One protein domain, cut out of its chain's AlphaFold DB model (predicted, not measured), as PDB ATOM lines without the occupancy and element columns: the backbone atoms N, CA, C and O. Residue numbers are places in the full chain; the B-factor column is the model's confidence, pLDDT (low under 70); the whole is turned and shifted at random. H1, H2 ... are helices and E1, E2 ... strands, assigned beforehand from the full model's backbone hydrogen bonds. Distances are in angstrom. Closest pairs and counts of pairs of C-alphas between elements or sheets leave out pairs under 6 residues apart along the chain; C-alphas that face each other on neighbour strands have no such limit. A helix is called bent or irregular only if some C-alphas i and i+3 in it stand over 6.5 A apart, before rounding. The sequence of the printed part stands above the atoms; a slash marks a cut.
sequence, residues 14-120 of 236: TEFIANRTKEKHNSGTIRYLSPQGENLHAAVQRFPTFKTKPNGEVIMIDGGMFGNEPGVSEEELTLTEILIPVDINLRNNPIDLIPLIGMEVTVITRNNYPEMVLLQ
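This is residues 14 to 120 of the 236 residues of an uncharacterized protein of Epsilonproteobacteria bacterium (UniProt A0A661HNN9). A small sheet of five strands, E5, E2, E1, E6 and E7, curls back on itself into a nearly closed barrel, with E1 as the bend and the edge strands E5 and E7 coming together. Two arms reach away from this body: the hairpin of E3 and E4, and the short helix H1 at the first printed residues. The short helix H2 is beside the strands and leads straight into E5. The 107 printed residues hold two named helices and seven named strands, in the order H1 E1 E2 E3 E4 H2 E5 E6 E7, mostly strand, and both sheets, E5 - E2 - E1 - E6 - E7 and E3 - E4, are antiparallel. The whole is only just loose, close to compact, with a radius of gyration of the C-alphas of 15.7 A and spans of 53 by 38 by 28 A.

H1, residues 14 to 20, begins at C-alpha 14 at (-8.896, -44.137, -70.090). E1, residues 24 to 36, is 25.5 A long and bends by 93 degrees at residue 29. E2, residues 39 to 46, is 22.2 A long and runs on into E3, residues 49 to 52, at 14 degrees. E4 has residues 58 to 61 and H2 residues 79 to 82. E5, residues 83 to 89, is 15.3 A long. E6, residues 104 to 110, is 19.7 A long, and E7, residues 113 to 119, is 17.8 A long and ends at C-alpha 119 at (23.737, -50.998, -71.072).

The five strands form a folded sheet, one sheet bent back into two leaves that face each other: E5 and E2 face E6 and E7, with E1 as the hinge. E1 and E2 are a hairpin, with N 34 and O 41 at 2.8 A. E1 and E6 are antiparallel, with N 26 and O 107 at 2.9 A. E6 and E7 are a hairpin, with N 108 and O 116 at 2.9 A. E5 and E2 are antiparallel, with N 86 and O 40 at 2.8 A. The closest C-alphas of E5 and E7 are those of Val 86 and Val 117, 4.6 A apart. H2 is on the sheet at a height of 7.0 A, over none of its strands. The hairpin of E3 and E4, with N 51 and O 59 at 3.0 A, is apart from E1, E5, E6 and E7, among others. H1 is not on the sheet; every O i to N i+4 pair in it is within hydrogen-bond range, and H2 is too short for such a pair.

The C-alphas of Asn 55 and Asn 92, the two farthest apart, are 54.4 A from each other. The printed part has no cut. The links E4 to H2, with 17 residues, and E5 to E6, with 14, are long. The mean pLDDT of the printed part is 77.1; residues 14 to 22, 69 to 71, 90 to 96 and 120 are under 70.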
ATOM      1  N   THR A  14      -9.992 -44.563 -70.973       53.28
ATOM      2  CA  THR A  14      -8.896 -44.137 -70.090       53.28
ATOM      3  C   THR A  14      -7.886 -45.249 -69.822       53.28
ATOM      4  O   THR A  14      -6.690 -44.975 -69.839       53.28
ATOM      5  N   GLU A  15      -8.314 -46.507 -69.665       51.22
ATOM      6  CA  GLU A  15      -7.400 -47.658 -69.557       51.22
ATOM      7  C   GLU A  15      -6.647 -47.921 -70.870       51.22
ATOM      8  O   GLU A  15      -5.473 -48.288 -70.851       51.22
ATOM      9  N   PHE A  16      -7.280 -47.689 -72.025       49.91
ATOM     10  CA  PHE A  16      -6.634 -47.820 -73.334       49.91
ATOM     11  C   PHE A  16      -5.572 -46.734 -73.572       49.91
ATOM     12  O   PHE A  16      -4.509 -47.016 -74.128       49.91
ATOM     13  N   ILE A  17      -5.823 -45.505 -73.108       50.78
ATOM     14  CA  ILE A  17      -4.853 -44.401 -73.149       50.78
ATOM     15  C   ILE A  17      -3.724 -44.637 -72.134       50.78
ATOM     16  O   ILE A  17      -2.553 -44.535 -72.497       50.78
ATOM     17  N   ALA A  18      -4.048 -45.053 -70.906       51.47
ATOM     18  CA  ALA A  18      -3.062 -45.364 -69.868       51.47
ATOM     19  C   ALA A  18      -2.144 -46.542 -70.254       51.47
ATOM     20  O   ALA A  18      -0.949 -46.524 -69.958       51.47
ATOM     21  N   ASN A  19      -2.673 -47.539 -70.976       50.47
ATOM     22  CA  ASN A  19      -1.888 -48.664 -71.494       50.47
ATOM     23  C   ASN A  19      -0.992 -48.300 -72.691       50.47
ATOM     24  O   ASN A  19      -0.041 -49.034 -72.962       50.47
ATOM     25  N   ARG A  20      -1.249 -47.189 -73.398       49.91
ATOM     26  CA  ARG A  20      -0.349 -46.688 -74.453       49.91
ATOM     27  C   ARG A  20       0.878 -45.996 -73.866       49.91
ATOM     28  O   ARG A  20       1.992 -46.296 -74.281       49.91
ATOM     29  N   THR A  21       0.702 -45.205 -72.811       54.84
ATOM     30  CA  THR A  21       1.792 -44.499 -72.111       54.84
ATOM     31  C   THR A  21       2.695 -45.387 -71.253       54.84
ATOM     32  O   THR A  21       3.580 -44.876 -70.571       54.84
ATOM     33  N   LYS A  22       2.491 -46.708 -71.249       66.69
ATOM     34  CA  LYS A  22       3.267 -47.605 -70.399       66.69
ATOM     35  C   LYS A  22       4.655 -47.817 -70.995       66.69
ATOM     36  O   LYS A  22       4.799 -48.417 -72.059       66.69
ATOM     37  N   GLU A  23       5.654 -47.317 -70.284       78.44
ATOM     38  CA  GLU A  23       7.053 -47.652 -70.506       78.44
ATOM     39  C   GLU A  23       7.232 -49.173 -70.430       78.44
ATOM     40  O   GLU A  23       6.701 -49.837 -69.531       78.44
ATOM     41  N   LYS A  24       7.927 -49.743 -71.414       82.94
ATOM     42  CA  LYS A  24       8.265 -51.165 -71.449       82.94
ATOM     43  C   LYS A  24       9.771 -51.312 -71.544       82.94
ATOM     44  O   LYS A  24      10.420 -50.641 -72.339       82.94
ATOM     45  N   HIS A  25      10.299 -52.269 -70.799       84.88
ATOM     46  CA  HIS A  25      11.700 -52.654 -70.859       84.88
ATOM     47  C   HIS A  25      11.785 -53.974 -71.611       84.88
ATOM     48  O   HIS A  25      11.171 -54.958 -71.203       84.88
ATOM     49  N   ASN A  26      12.507 -53.985 -72.726       84.25
ATOM     50  CA  ASN A  26      12.700 -55.185 -73.531       84.25
ATOM     51  C   ASN A  26      14.192 -55.423 -73.712       84.25
ATOM     52  O   ASN A  26      14.935 -54.480 -73.966       84.25
ATOM     53  N   SER A  27      14.631 -56.669 -73.608       84.62
ATOM     54  CA  SER A  27      16.036 -57.001 -73.830       84.62
ATOM     55  C   SER A  27      16.340 -57.233 -75.311       84.62
ATOM     56  O   SER A  27      15.468 -57.632 -76.091       84.62
ATOM     57  N   GLY A  28      17.589 -56.994 -75.690       86.31
ATOM     58  CA  GLY A  28      18.112 -57.273 -77.019       86.31
ATOM     59  C   GLY A  28      19.632 -57.250 -77.049       86.31
ATOM     60  O   GLY A  28      20.285 -57.127 -76.015       86.31
ATOM     61  N   THR A  29      20.197 -57.351 -78.245       83.56
ATOM     62  CA  THR A  29      21.644 -57.387 -78.468       83.56
ATOM     63  C   THR A  29      22.072 -56.244 -79.376       83.56
ATOM     64  O   THR A  29      21.467 -56.026 -80.425       83.56
ATOM     65  N   ILE A  30      23.130 -55.518 -79.005       81.31
ATOM     66  CA  ILE A  30      23.710 -54.482 -79.871       81.31
ATOM     67  C   ILE A  30      24.286 -55.143 -81.127       81.31
ATOM     68  O   ILE A  30      25.165 -56.000 -81.033       81.31
ATOM     69  N   ARG A  31      23.826 -54.720 -82.307       81.56
ATOM     70  CA  ARG A  31      24.390 -55.143 -83.600       81.56
ATOM     71  C   ARG A  31      25.334 -54.114 -84.187       81.56
ATOM     72  O   ARG A  31      26.386 -54.484 -84.697       81.56
ATOM     73  N   TYR A  32      24.971 -52.843 -84.078       83.12
ATOM     74  CA  TYR A  32      25.741 -51.739 -84.633       83.12
ATOM     75  C   TYR A  32      25.790 -50.575 -83.653       83.12
ATOM     76  O   TYR A  32      24.873 -50.385 -82.853       83.12
ATOM     77  N   LEU A  33      26.854 -49.785 -83.753       81.12
ATOM     78  CA  LEU A  33      27.071 -48.570 -82.979       81.12
ATOM     79  C   LEU A  33      27.346 -47.413 -83.933       81.12
ATOM     80  O   LEU A  33      27.994 -47.588 -84.962       81.12
ATOM     81  N   SER A  34      26.852 -46.233 -83.583       81.56
ATOM     82  CA  SER A  34      27.021 -45.010 -84.360       81.56
ATOM     83  C   SER A  34      27.324 -43.848 -83.410       81.56
ATOM     84  O   SER A  34      26.415 -43.349 -82.739       81.56
ATOM     85  N   PRO A  35      28.593 -43.421 -83.293       81.69
ATOM     86  CA  PRO A  35      28.921 -42.184 -82.600       81.69
ATOM     87  C   PRO A  35      28.431 -40.989 -83.431       81.69
ATOM     88  O   PRO A  35      28.772 -40.854 -84.606       81.69
ATOM     89  N   GLN A  36      27.626 -40.119 -82.823       79.69
ATOM     90  CA  GLN A  36      27.092 -38.904 -83.443       79.69
ATOM     91  C   GLN A  36      27.433 -37.699 -82.564       79.69
ATOM     92  O   GLN A  36      26.681 -37.313 -81.666       79.69
ATOM     93  N   GLY A  37      28.614 -37.126 -82.801       80.00
ATOM     94  CA  GLY A  37      29.182 -36.109 -81.921       80.00
ATOM     95  C   GLY A  37      29.516 -36.700 -80.550       80.00
ATOM     96  O   GLY A  37      30.272 -37.662 -80.458       80.00
ATOM     97  N   GLU A  38      28.945 -36.131 -79.488       77.56
ATOM     98  CA  GLU A  38      29.167 -36.578 -78.102       77.56
ATOM     99  C   GLU A  38      28.258 -37.751 -77.685       77.56
ATOM    100  O   GLU A  38      28.466 -38.348 -76.629       77.56
ATOM    101  N   ASN A  39      27.259 -38.097 -78.501       75.88
ATOM    102  CA  ASN A  39      26.253 -39.101 -78.164       75.88
ATOM    103  C   ASN A  39      26.522 -40.416 -78.896       75.88
ATOM    104  O   ASN A  39      26.730 -40.437 -80.114       75.88
ATOM    105  N   LEU A  40      26.460 -41.527 -78.167       83.38
ATOM    106  CA  LEU A  40      26.513 -42.860 -78.755       83.38
ATOM    107  C   LEU A  40      25.099 -43.341 -79.083       83.38
ATOM    108  O   LEU A  40      24.212 -43.286 -78.238       83.38
ATOM    109  N   HIS A  41      24.899 -43.851 -80.295       84.62
ATOM    110  CA  HIS A  41      23.665 -44.521 -80.694       84.62
ATOM    111  C   HIS A  41      23.946 -45.988 -81.003       84.62
ATOM    112  O   HIS A  41      25.044 -46.341 -81.438       84.62
ATOM    113  N   ALA A  42      22.952 -46.843 -80.798       86.25
ATOM    114  CA  ALA A  42      23.034 -48.265 -81.075       86.25
ATOM    115  C   ALA A  42      21.827 -48.730 -81.882       86.25
ATOM    116  O   ALA A  42      20.696 -48.322 -81.624       86.25
ATOM    117  N   ALA A  43      22.077 -49.642 -82.813       86.06
ATOM    118  CA  ALA A  43      21.034 -50.436 -83.434       86.06
ATOM    119  C   ALA A  43      20.971 -51.782 -82.699       86.06
ATOM    120  O   ALA A  43      21.961 -52.523 -82.639       86.06
ATOM    121  N   VAL A  44      19.814 -52.082 -82.110       86.69
ATOM    122  CA  VAL A  44      19.623 -53.244 -81.231       86.69
ATOM    123  C   VAL A  44      18.697 -54.252 -81.898       86.69
ATOM    124  O   VAL A  44      17.613 -53.893 -82.352       86.69
ATOM    125  N   GLN A  45      19.093 -55.523 -81.909       87.56
ATOM    126  CA  GLN A  45      18.256 -56.626 -82.369       87.56
ATOM    127  C   GLN A  45      17.489 -57.245 -81.200       87.56
ATOM    128  O   GLN A  45      18.043 -57.446 -80.117       87.56
ATOM    129  N   ARG A  46      16.211 -57.567 -81.411       87.06
ATOM    130  CA  ARG A  46      15.400 -58.304 -80.432       87.06
ATOM    131  C   ARG A  46      15.884 -59.746 -80.311       87.06
ATOM    132  O   ARG A  46      16.373 -60.329 -81.277       87.06
ATOM    133  N   PHE A  47      15.686 -60.351 -79.144       81.12
ATOM    134  CA  PHE A  47      15.918 -61.785 -79.000       81.12
ATOM    135  C   PHE A  47      14.984 -62.608 -79.901       81.12
ATOM    136  O   PHE A  47      13.848 -62.186 -80.152       81.12
ATOM    137  N   PRO A  48      15.447 -63.776 -80.386       77.88
ATOM    138  CA  PRO A  48      14.624 -64.655 -81.198       77.88
ATOM    139  C   PRO A  48      13.391 -65.110 -80.419       77.88
ATOM    140  O   PRO A  48      13.420 -65.303 -79.201       77.88
ATOM    141  N   THR A  49      12.292 -65.293 -81.143       75.31
ATOM    142  CA  THR A  49      11.035 -65.788 -80.580       75.31
ATOM    143  C   THR A  49      10.748 -67.182 -81.104       75.31
ATOM    144  O   THR A  49      10.985 -67.490 -82.270       75.31
ATOM    145  N   PHE A  50      10.217 -68.037 -80.238       79.00
ATOM    146  CA  PHE A  50       9.813 -69.384 -80.616       79.00
ATOM    147  C   PHE A  50       8.329 -69.377 -80.962       79.00
ATOM    148  O   PHE A  50       7.504 -68.923 -80.166       79.00
ATOM    149  N   LYS A  51       7.979 -69.878 -82.147       79.81
ATOM    150  CA  LYS A  51       6.584 -70.113 -82.527       79.81
ATOM    151  C   LYS A  51       6.349 -71.596 -82.736       79.81
ATOM    152  O   LYS A  51       7.079 -72.254 -83.469       79.81
ATOM    153  N   THR A  52       5.286 -72.095 -82.124       85.44
ATOM    154  CA  THR A  52       4.785 -73.442 -82.384       85.44
ATOM    155  C   THR A  52       3.844 -73.383 -83.579       85.44
ATOM    156  O   THR A  52       2.844 -72.663 -83.565       85.44
ATOM    157  N   LYS A  53       4.177 -74.115 -84.638       84.94
ATOM    158  CA  LYS A  53       3.305 -74.297 -85.799       84.94
ATOM    159  C   LYS A  53       2.109 -75.200 -85.435       84.94
ATOM    160  O   LYS A  53       2.181 -75.960 -84.469       84.94
ATOM    161  N   PRO A  54       1.028 -75.206 -86.239       85.44
ATOM    162  CA  PRO A  54      -0.135 -76.077 -86.015       85.44
ATOM    163  C   PRO A  54       0.179 -77.585 -85.992       85.44
ATOM    164  O   PRO A  54      -0.599 -78.363 -85.455       85.44
ATOM    165  N   ASN A  55       1.315 -77.999 -86.563       87.50
ATOM    166  CA  ASN A  55       1.812 -79.379 -86.567       87.50
ATOM    167  C   ASN A  55       2.607 -79.758 -85.293       87.50
ATOM    168  O   ASN A  55       3.126 -80.867 -85.222       87.50
ATOM    169  N   GLY A  56       2.735 -78.854 -84.311       81.38
ATOM    170  CA  GLY A  56       3.495 -79.071 -83.073       81.38
ATOM    171  C   GLY A  56       5.002 -78.803 -83.179       81.38
ATOM    172  O   GLY A  56       5.708 -78.879 -82.177       81.38
ATOM    173  N   GLU A  57       5.508 -78.453 -84.362       79.81
ATOM    174  CA  GLU A  57       6.911 -78.105 -84.587       79.81
ATOM    175  C   GLU A  57       7.220 -76.711 -84.016       79.81
ATOM    176  O   GLU A  57       6.494 -75.746 -84.275       79.81
ATOM    177  N   VAL A  58       8.309 -76.591 -83.253       80.62
ATOM    178  CA  VAL A  58       8.791 -75.309 -82.725       80.62
ATOM    179  C   VAL A  58       9.831 -74.745 -83.684       80.62
ATOM    180  O   VAL A  58      10.892 -75.336 -83.867       80.62
ATOM    181  N   ILE A  59       9.536 -73.591 -84.276       79.19
ATOM    182  CA  ILE A  59      10.481 -72.847 -85.108       79.19
ATOM    183  C   ILE A  59      11.023 -71.639 -84.348       79.19
ATOM    184  O   ILE A  59      10.277 -70.920 -83.678       79.19
ATOM    185  N   MET A  60      12.332 -71.421 -84.465       76.94
ATOM    186  CA  MET A  60      12.988 -70.204 -84.002       76.94
ATOM    187  C   MET A  60      12.857 -69.143 -85.092       76.94
ATOM    188  O   MET A  60      13.191 -69.395 -86.248       76.94
ATOM    189  N   ILE A  61      12.334 -67.978 -84.730       75.56
ATOM    190  CA  ILE A  61      12.219 -66.822 -85.612       75.56
ATOM    191  C   ILE A  61      13.162 -65.762 -85.069       75.56
ATOM    192  O   ILE A  61      12.986 -65.316 -83.930       75.56
ATOM    193  N   ASP A  62      14.143 -65.373 -85.879       70.62
ATOM    194  CA  ASP A  62      15.076 -64.310 -85.529       70.62
ATOM    195  C   ASP A  62      14.312 -63.025 -85.200       70.62
ATOM    196  O   ASP A  62      13.322 -62.664 -85.844       70.62
ATOM    197  N   GLY A  63      14.729 -62.357 -84.125       75.25
ATOM    198  CA  GLY A  63      14.116 -61.101 -83.724       75.25
ATOM    199  C   GLY A  63      14.525 -59.993 -84.688       75.25
ATOM    200  O   GLY A  63      15.699 -59.867 -85.017       75.25
ATOM    201  N   GLY A  64      13.573 -59.172 -85.127       83.81
ATOM    202  CA  GLY A  64      13.890 -57.975 -85.910       83.81
ATOM    203  C   GLY A  64      14.565 -56.887 -85.068       83.81
ATOM    204  O   GLY A  64      14.618 -56.961 -83.833       83.81
ATOM    205  N   MET A  65      15.043 -55.840 -85.734       86.12
ATOM    206  CA  MET A  65      15.587 -54.650 -85.073       86.12
ATOM    207  C   MET A  65      14.527 -53.914 -84.234       86.12
ATOM    208  O   MET A  65      13.338 -53.864 -84.566       86.12
ATOM    209  N   PHE A  66      14.941 -53.322 -83.115       86.25
ATOM    210  CA  PHE A  66      14.128 -52.312 -82.441       86.25
ATOM    211  C   PHE A  66      13.966 -51.089 -83.354       86.25
ATOM    212  O   PHE A  66      14.897 -50.723 -84.059       86.25
ATOM    213  N   GLY A  67      12.768 -50.494 -83.363       82.69
ATOM    214  CA  GLY A  67      12.406 -49.436 -84.313       82.69
ATOM    215  C   GLY A  67      11.769 -49.943 -85.611       82.69
ATOM    216  O   GLY A  67      11.094 -49.171 -86.275       82.69
ATOM    217  N   ASN A  68      11.880 -51.242 -85.927       82.25
ATOM    218  CA  ASN A  68      11.212 -51.820 -87.095       82.25
ATOM    219  C   ASN A  68       9.683 -51.902 -86.891       82.25
ATOM    220  O   ASN A  68       9.209 -52.515 -85.922       82.25
ATOM    221  N   GLU A  69       8.920 -51.308 -87.812       69.38
ATOM    222  CA  GLU A  69       7.466 -51.436 -87.870       69.38
ATOM    223  C   GLU A  69       7.039 -52.806 -88.438       69.38
ATOM    224  O   GLU A  69       7.696 -53.374 -89.312       69.38
ATOM    225  N   PRO A  70       5.923 -53.391 -87.966       68.19
ATOM    226  CA  PRO A  70       5.476 -54.685 -88.467       68.19
ATOM    227  C   PRO A  70       5.207 -54.642 -89.978       68.19
ATOM    228  O   PRO A  70       4.316 -53.929 -90.427       68.19
ATOM    229  N   GLY A  71       5.921 -55.471 -90.740       69.31
ATOM    230  CA  GLY A  71       5.714 -55.622 -92.184       69.31
ATOM    231  C   GLY A  71       6.687 -54.845 -93.071       69.31
ATOM    232  O   GLY A  71       6.559 -54.955 -94.287       69.31
ATOM    233  N   VAL A  72       7.654 -54.124 -92.497       76.25
ATOM    234  CA  VAL A  72       8.745 -53.485 -93.247       76.25
ATOM    235  C   VAL A  72       9.959 -54.416 -93.290       76.25
ATOM    236  O   VAL A  72      10.318 -55.042 -92.284       76.25
ATOM    237  N   SER A  73      10.564 -54.563 -94.470       79.50
ATOM    238  CA  SER A  73      11.774 -55.374 -94.630       79.50
ATOM    239  C   SER A  73      12.991 -54.649 -94.046       79.50
ATOM    240  O   SER A  73      13.052 -53.424 -94.066       79.50
ATOM    241  N   GLU A  74      13.983 -55.381 -93.524       70.19
ATOM    242  CA  GLU A  74      15.169 -54.739 -92.924       70.19
ATOM    243  C   GLU A  74      15.973 -53.901 -93.932       70.19
ATOM    244  O   GLU A  74      16.646 -52.953 -93.538       70.19
ATOM    245  N   GLU A  75      15.862 -54.210 -95.226       76.81
ATOM    246  CA  GLU A  75      16.495 -53.474 -96.327       76.81
ATOM    247  C   GLU A  75      15.867 -52.090 -96.563       76.81
ATOM    248  O   GLU A  75      16.518 -51.200 -97.109       76.81
ATOM    249  N   GLU A  76      14.615 -51.898 -96.143       79.12
ATOM    250  CA  GLU A  76      13.875 -50.639 -96.287       79.12
ATOM    251  C   GLU A  76      13.976 -49.747 -95.040       79.12
ATOM    252  O   GLU A  76      13.504 -48.611 -95.063       79.12
ATOM    253  N   LEU A  77      14.604 -50.232 -93.962       77.69
ATOM    254  CA  LEU A  77      14.751 -49.477 -92.721       77.69
ATOM    255  C   LEU A  77      15.805 -48.381 -92.849       77.69
ATOM    256  O   LEU A  77      16.949 -48.615 -93.248       77.69
ATOM    257  N   THR A  78      15.450 -47.174 -92.418       78.19
ATOM    258  CA  THR A  78      16.412 -46.077 -92.336       78.19
ATOM    259  C   THR A  78      17.200 -46.137 -91.029       78.19
ATOM    260  O   THR A  78      16.704 -46.563 -89.985       78.19
ATOM    261  N   LEU A  79      18.443 -45.639 -91.054       77.88
ATOM    262  CA  LEU A  79      19.273 -45.540 -89.848       77.88
ATOM    263  C   LEU A  79      18.581 -44.735 -88.739       77.88
ATOM    264  O   LEU A  79      18.701 -45.078 -87.569       77.88
ATOM    265  N   THR A  80      17.830 -43.696 -89.098       76.62
ATOM    266  CA  THR A  80      17.106 -42.843 -88.147       76.62
ATOM    267  C   THR A  80      16.022 -43.600 -87.375       76.62
ATOM    268  O   THR A  80      15.741 -43.251 -86.235       76.62
ATOM    269  N   GLU A  81      15.422 -44.634 -87.968       77.56
ATOM    270  CA  GLU A  81      14.380 -45.438 -87.316       77.56
ATOM    271  C   GLU A  81      14.960 -46.462 -86.337       77.56
ATOM    272  O   GLU A  81      14.326 -46.794 -85.335       77.56
ATOM    273  N   ILE A  82      16.167 -46.962 -86.618       84.38
ATOM    274  CA  ILE A  82      16.782 -48.062 -85.861       84.38
ATOM    275  C   ILE A  82      17.857 -47.611 -84.869       84.38
ATOM    276  O   ILE A  82      18.222 -48.384 -83.984       84.38
ATOM    277  N   LEU A  83      18.406 -46.401 -85.026       85.75
ATOM    278  CA  LEU A  83      19.417 -45.860 -84.126       85.75
ATOM    279  C   LEU A  83      18.757 -45.290 -82.877       85.75
ATOM    280  O   LEU A  83      18.037 -44.298 -82.914       85.75
ATOM    281  N   ILE A  84      19.064 -45.917 -81.749       89.88
ATOM    282  CA  ILE A  84      18.506 -45.587 -80.445       89.88
ATOM    283  C   ILE A  84      19.641 -44.999 -79.606       89.88
ATOM    284  O   ILE A  84      20.731 -45.583 -79.584       89.88
ATOM    285  N   PRO A  85      19.442 -43.863 -78.918       89.50
ATOM    286  CA  PRO A  85      20.487 -43.286 -78.088       89.50
ATOM    287  C   PRO A  85      20.843 -44.234 -76.937       89.50
ATOM    288  O   PRO A  85      19.975 -44.850 -76.315       89.50
ATOM    289  N   VAL A  86      22.137 -44.362 -76.669       87.00
ATOM    290  CA  VAL A  86      22.692 -45.132 -75.554       87.00
ATOM    291  C   VAL A  86      22.925 -44.184 -74.384       87.00
ATOM    292  O   VAL A  86      23.335 -43.043 -74.590       87.00
ATOM    293  N   ASP A  87      22.722 -44.661 -73.156       82.62
ATOM    294  CA  ASP A  87      23.038 -43.931 -71.918       82.62
ATOM    295  C   ASP A  87      24.565 -43.829 -71.665       82.62
ATOM    296  O   ASP A  87      25.097 -44.247 -70.639       82.62
ATOM    297  N   ILE A  88      25.306 -43.342 -72.666       75.00
ATOM    298  CA  ILE A  88      26.732 -43.010 -72.615       75.00
ATOM    299  C   ILE A  88      26.943 -41.687 -73.343       75.00
ATOM    300  O   ILE A  88      26.630 -41.546 -74.526       75.00
ATOM    301  N   ASN A  89      27.607 -40.758 -72.658       73.31
ATOM    302  CA  ASN A  89      28.197 -39.584 -73.282       73.31
ATOM    303  C   ASN A  89      29.693 -39.830 -73.556       73.31
ATOM    304  O   ASN A  89      30.482 -40.008 -72.624       73.31
ATOM    305  N   LEU A  90      30.076 -39.813 -74.835       66.25
ATOM    306  CA  LEU A  90      31.435 -40.091 -75.313       66.25
ATOM    307  C   LEU A  90      32.440 -38.999 -74.936       66.25
ATOM    308  O   LEU A  90      33.631 -39.280 -74.831       66.25
ATOM    309  N   ARG A  91      31.980 -37.765 -74.696       64.88
ATOM    310  CA  ARG A  91      32.843 -36.666 -74.238       64.88
ATOM    311  C   ARG A  91      33.433 -36.960 -72.865       64.88
ATOM    312  O   ARG A  91      34.593 -36.657 -72.609       64.88
ATOM    313  N   ASN A  92      32.608 -37.517 -71.984       54.72
ATOM    314  CA  ASN A  92      32.982 -37.785 -70.599       54.72
ATOM    315  C   ASN A  92      33.562 -39.194 -70.428       54.72
ATOM    316  O   ASN A  92      34.329 -39.420 -69.500       54.72
ATOM    317  N   ASN A  93      33.206 -40.117 -71.328       60.12
ATOM    318  CA  ASN A  93      33.603 -41.516 -71.276       60.12
ATOM    319  C   ASN A  93      34.103 -41.982 -72.654       60.12
ATOM    320  O   ASN A  93      33.335 -42.591 -73.406       60.12
ATOM    321  N   PRO A  94      35.374 -41.717 -73.009       61.22
ATOM    322  CA  PRO A  94      35.974 -42.350 -74.172       61.22
ATOM    323  C   PRO A  94      36.075 -43.856 -73.886       61.22
ATOM    324  O   PRO A  94      36.840 -44.293 -73.031       61.22
ATOM    325  N   ILE A  95      35.230 -44.649 -74.542       65.12
ATOM    326  CA  ILE A  95      35.109 -46.097 -74.339       65.12
ATOM    327  C   ILE A  95      35.457 -46.795 -75.652       65.12
ATOM    328  O   ILE A  95      35.064 -46.332 -76.724       65.12
ATOM    329  N   ASP A  96      36.166 -47.924 -75.573       66.31
ATOM    330  CA  ASP A  96      36.302 -48.819 -76.720       66.31
ATOM    331  C   ASP A  96      34.921 -49.377 -77.088       66.31
ATOM    332  O   ASP A  96      34.248 -50.024 -76.283       66.31
ATOM    333  N   LEU A  97      34.474 -49.080 -78.307       71.38
ATOM    334  CA  LEU A  97      33.142 -49.436 -78.783       71.38
ATOM    335  C   LEU A  97      33.062 -50.897 -79.237       71.38
ATOM    336  O   LEU A  97      31.972 -51.466 -79.245       71.38
ATOM    337  N   ILE A  98      34.187 -51.519 -79.607       70.38
ATOM    338  CA  ILE A  98      34.196 -52.877 -80.169       70.38
ATOM    339  C   ILE A  98      33.605 -53.905 -79.185       70.38
ATOM    340  O   ILE A  98      32.731 -54.668 -79.602       70.38
ATOM    341  N   PRO A  99      33.966 -53.909 -77.885       72.06
ATOM    342  CA  PRO A  99      33.400 -54.835 -76.901       72.06
ATOM    343  C   PRO A  99      31.900 -54.656 -76.639       72.06
ATOM    344  O   PRO A  99      31.271 -55.544 -76.067       72.06
ATOM    345  N   LEU A 100      31.319 -53.512 -77.014       72.25
ATOM    346  CA  LEU A 100      29.892 -53.247 -76.821       72.25
ATOM    347  C   LEU A 100      29.033 -53.950 -77.884       72.25
ATOM    348  O   LEU A 100      27.849 -54.199 -77.650       72.25
ATOM    349  N   ILE A 101      29.608 -54.295 -79.040       76.44
ATOM    350  CA  ILE A 101      28.916 -55.052 -80.087       76.44
ATOM    351  C   ILE A 101      28.702 -56.491 -79.604       76.44
ATOM    352  O   ILE A 101      29.622 -57.152 -79.133       76.44
ATOM    353  N   GLY A 102      27.473 -56.994 -79.723       73.00
ATOM    354  CA  GLY A 102      27.090 -58.308 -79.205       73.00
ATOM    355  C   GLY A 102      26.706 -58.312 -77.722       73.00
ATOM    356  O   GLY A 102      26.292 -59.351 -77.208       73.00
ATOM    357  N   MET A 103      26.789 -57.171 -77.030       75.25
ATOM    358  CA  MET A 103      26.372 -57.073 -75.635       75.25
ATOM    359  C   MET A 103      24.843 -57.097 -75.504       75.25
ATOM    360  O   MET A 103      24.122 -56.488 -76.301       75.25
ATOM    361  N   GLU A 104      24.355 -57.792 -74.474       82.00
ATOM    362  CA  GLU A 104      22.950 -57.750 -74.069       82.00
ATOM    363  C   GLU A 104      22.630 -56.418 -73.388       82.00
ATOM    364  O   GLU A 104      23.343 -55.958 -72.493       82.00
ATOM    365  N   VAL A 105      21.543 -55.799 -73.826       82.12
ATOM    366  CA  VAL A 105      21.102 -54.483 -73.382       82.12
ATOM    367  C   VAL A 105      19.606 -54.467 -73.145       82.12
ATOM    368  O   VAL A 105      18.860 -55.282 -73.689       82.12
ATOM    369  N   THR A 106      19.157 -53.500 -72.354       86.56
ATOM    370  CA  THR A 106      17.736 -53.251 -72.137       86.56
ATOM    371  C   THR A 106      17.326 -52.001 -72.898       86.56
ATOM    372  O   THR A 106      17.832 -50.912 -72.651       86.56
ATOM    373  N   VAL A 107      16.387 -52.153 -73.823       87.44
ATOM    374  CA  VAL A 107      15.783 -51.060 -74.581       87.44
ATOM    375  C   VAL A 107      14.512 -50.613 -73.873       87.44
ATOM    376  O   VAL A 107      13.587 -51.408 -73.661       87.44
ATOM    377  N   ILE A 108      14.462 -49.330 -73.531       84.94
ATOM    378  CA  ILE A 108      13.254 -48.671 -73.047       84.94
ATOM    379  C   ILE A 108      12.416 -48.287 -74.260       84.94
ATOM    380  O   ILE A 108      12.898 -47.604 -75.167       84.94
ATOM    381  N   THR A 109      11.161 -48.729 -74.285       86.44
ATOM    382  CA  THR A 109      10.200 -48.345 -75.315       86.44
ATOM    383  C   THR A 109       9.009 -47.608 -74.713       86.44
ATOM    384  O   THR A 109       8.438 -48.025 -73.701       86.44
ATOM    385  N   ARG A 110       8.596 -46.517 -75.365       81.44
ATOM    386  CA  ARG A 110       7.410 -45.726 -75.019       81.44
ATOM    387  C   ARG A 110       6.480 -45.692 -76.224       81.44
ATOM    388  O   ARG A 110       6.909 -45.409 -77.336       81.44
ATOM    389  N   ASN A 111       5.205 -46.039 -76.035       79.31
ATOM    390  CA  ASN A 111       4.255 -46.226 -77.143       79.31
ATOM    391  C   ASN A 111       4.757 -47.210 -78.231       79.31
ATOM    392  O   ASN A 111       4.403 -47.072 -79.396       79.31
ATOM    393  N   ASN A 112       5.562 -48.212 -77.849       76.19
ATOM    394  CA  ASN A 112       6.268 -49.158 -78.733       76.19
ATOM    395  C   ASN A 112       7.400 -48.567 -79.602       76.19
ATOM    396  O   ASN A 112       7.999 -49.321 -80.366       76.19
ATOM    397  N   TYR A 113       7.749 -47.291 -79.439       83.88
ATOM    398  CA  TYR A 113       8.938 -46.697 -80.050       83.88
ATOM    399  C   TYR A 113      10.134 -46.819 -79.104       83.88
ATOM    400  O   TYR A 113       9.964 -46.599 -77.902       83.88
ATOM    401  N   PRO A 114      11.325 -47.200 -79.594       88.94
ATOM    402  CA  PRO A 114      12.516 -47.239 -78.764       88.94
ATOM    403  C   PRO A 114      12.998 -45.824 -78.444       88.94
ATOM    404  O   PRO A 114      13.164 -45.000 -79.336       88.94
ATOM    405  N   GLU A 115      13.208 -45.547 -77.162       87.81
ATOM    406  CA  GLU A 115      13.607 -44.220 -76.681       87.81
ATOM    407  C   GLU A 115      15.061 -44.209 -76.219       87.81
ATOM    408  O   GLU A 115      15.767 -43.246 -76.485       87.81
ATOM    409  N   MET A 116      15.525 -45.275 -75.557       88.44
ATOM    410  CA  MET A 116      16.877 -45.331 -74.999       88.44
ATOM    411  C   MET A 116      17.372 -46.769 -74.825       88.44
ATOM    412  O   MET A 116      16.596 -47.675 -74.508       88.44
ATOM    413  N   VAL A 117      18.679 -46.970 -74.990       86.81
ATOM    414  CA  VAL A 117      19.386 -48.216 -74.683       86.81
ATOM    415  C   VAL A 117      20.131 -48.064 -73.364       86.81
ATOM    416  O   VAL A 117      21.059 -47.265 -73.240       86.81
ATOM    417  N   LEU A 118      19.752 -48.889 -72.396       82.19
ATOM    418  CA  LEU A 118      20.482 -49.076 -71.155       82.19
ATOM    419  C   LEU A 118      21.458 -50.232 -71.324       82.19
ATOM    420  O   LEU A 118      21.057 -51.380 -71.556       82.19
ATOM    421  N   LEU A 119      22.745 -49.942 -71.172       78.06
ATOM    422  CA  LEU A 119      23.737 -50.998 -71.072       78.06
ATOM    423  C   LEU A 119      23.513 -51.723 -69.752       78.06
ATOM    424  O   LEU A 119      23.586 -51.121 -68.680       78.06
ATOM    425  N   GLN A 120      23.231 -53.024 -69.824       65.44
ATOM    426  CA  GLN A 120      23.223 -53.846 -68.627       65.44
ATOM    427  C   GLN A 120      24.642 -53.817 -68.078       65.44
ATOM    428  O   GLN A 120      25.579 -54.253 -68.739       65.44
TER     429      GLN A 120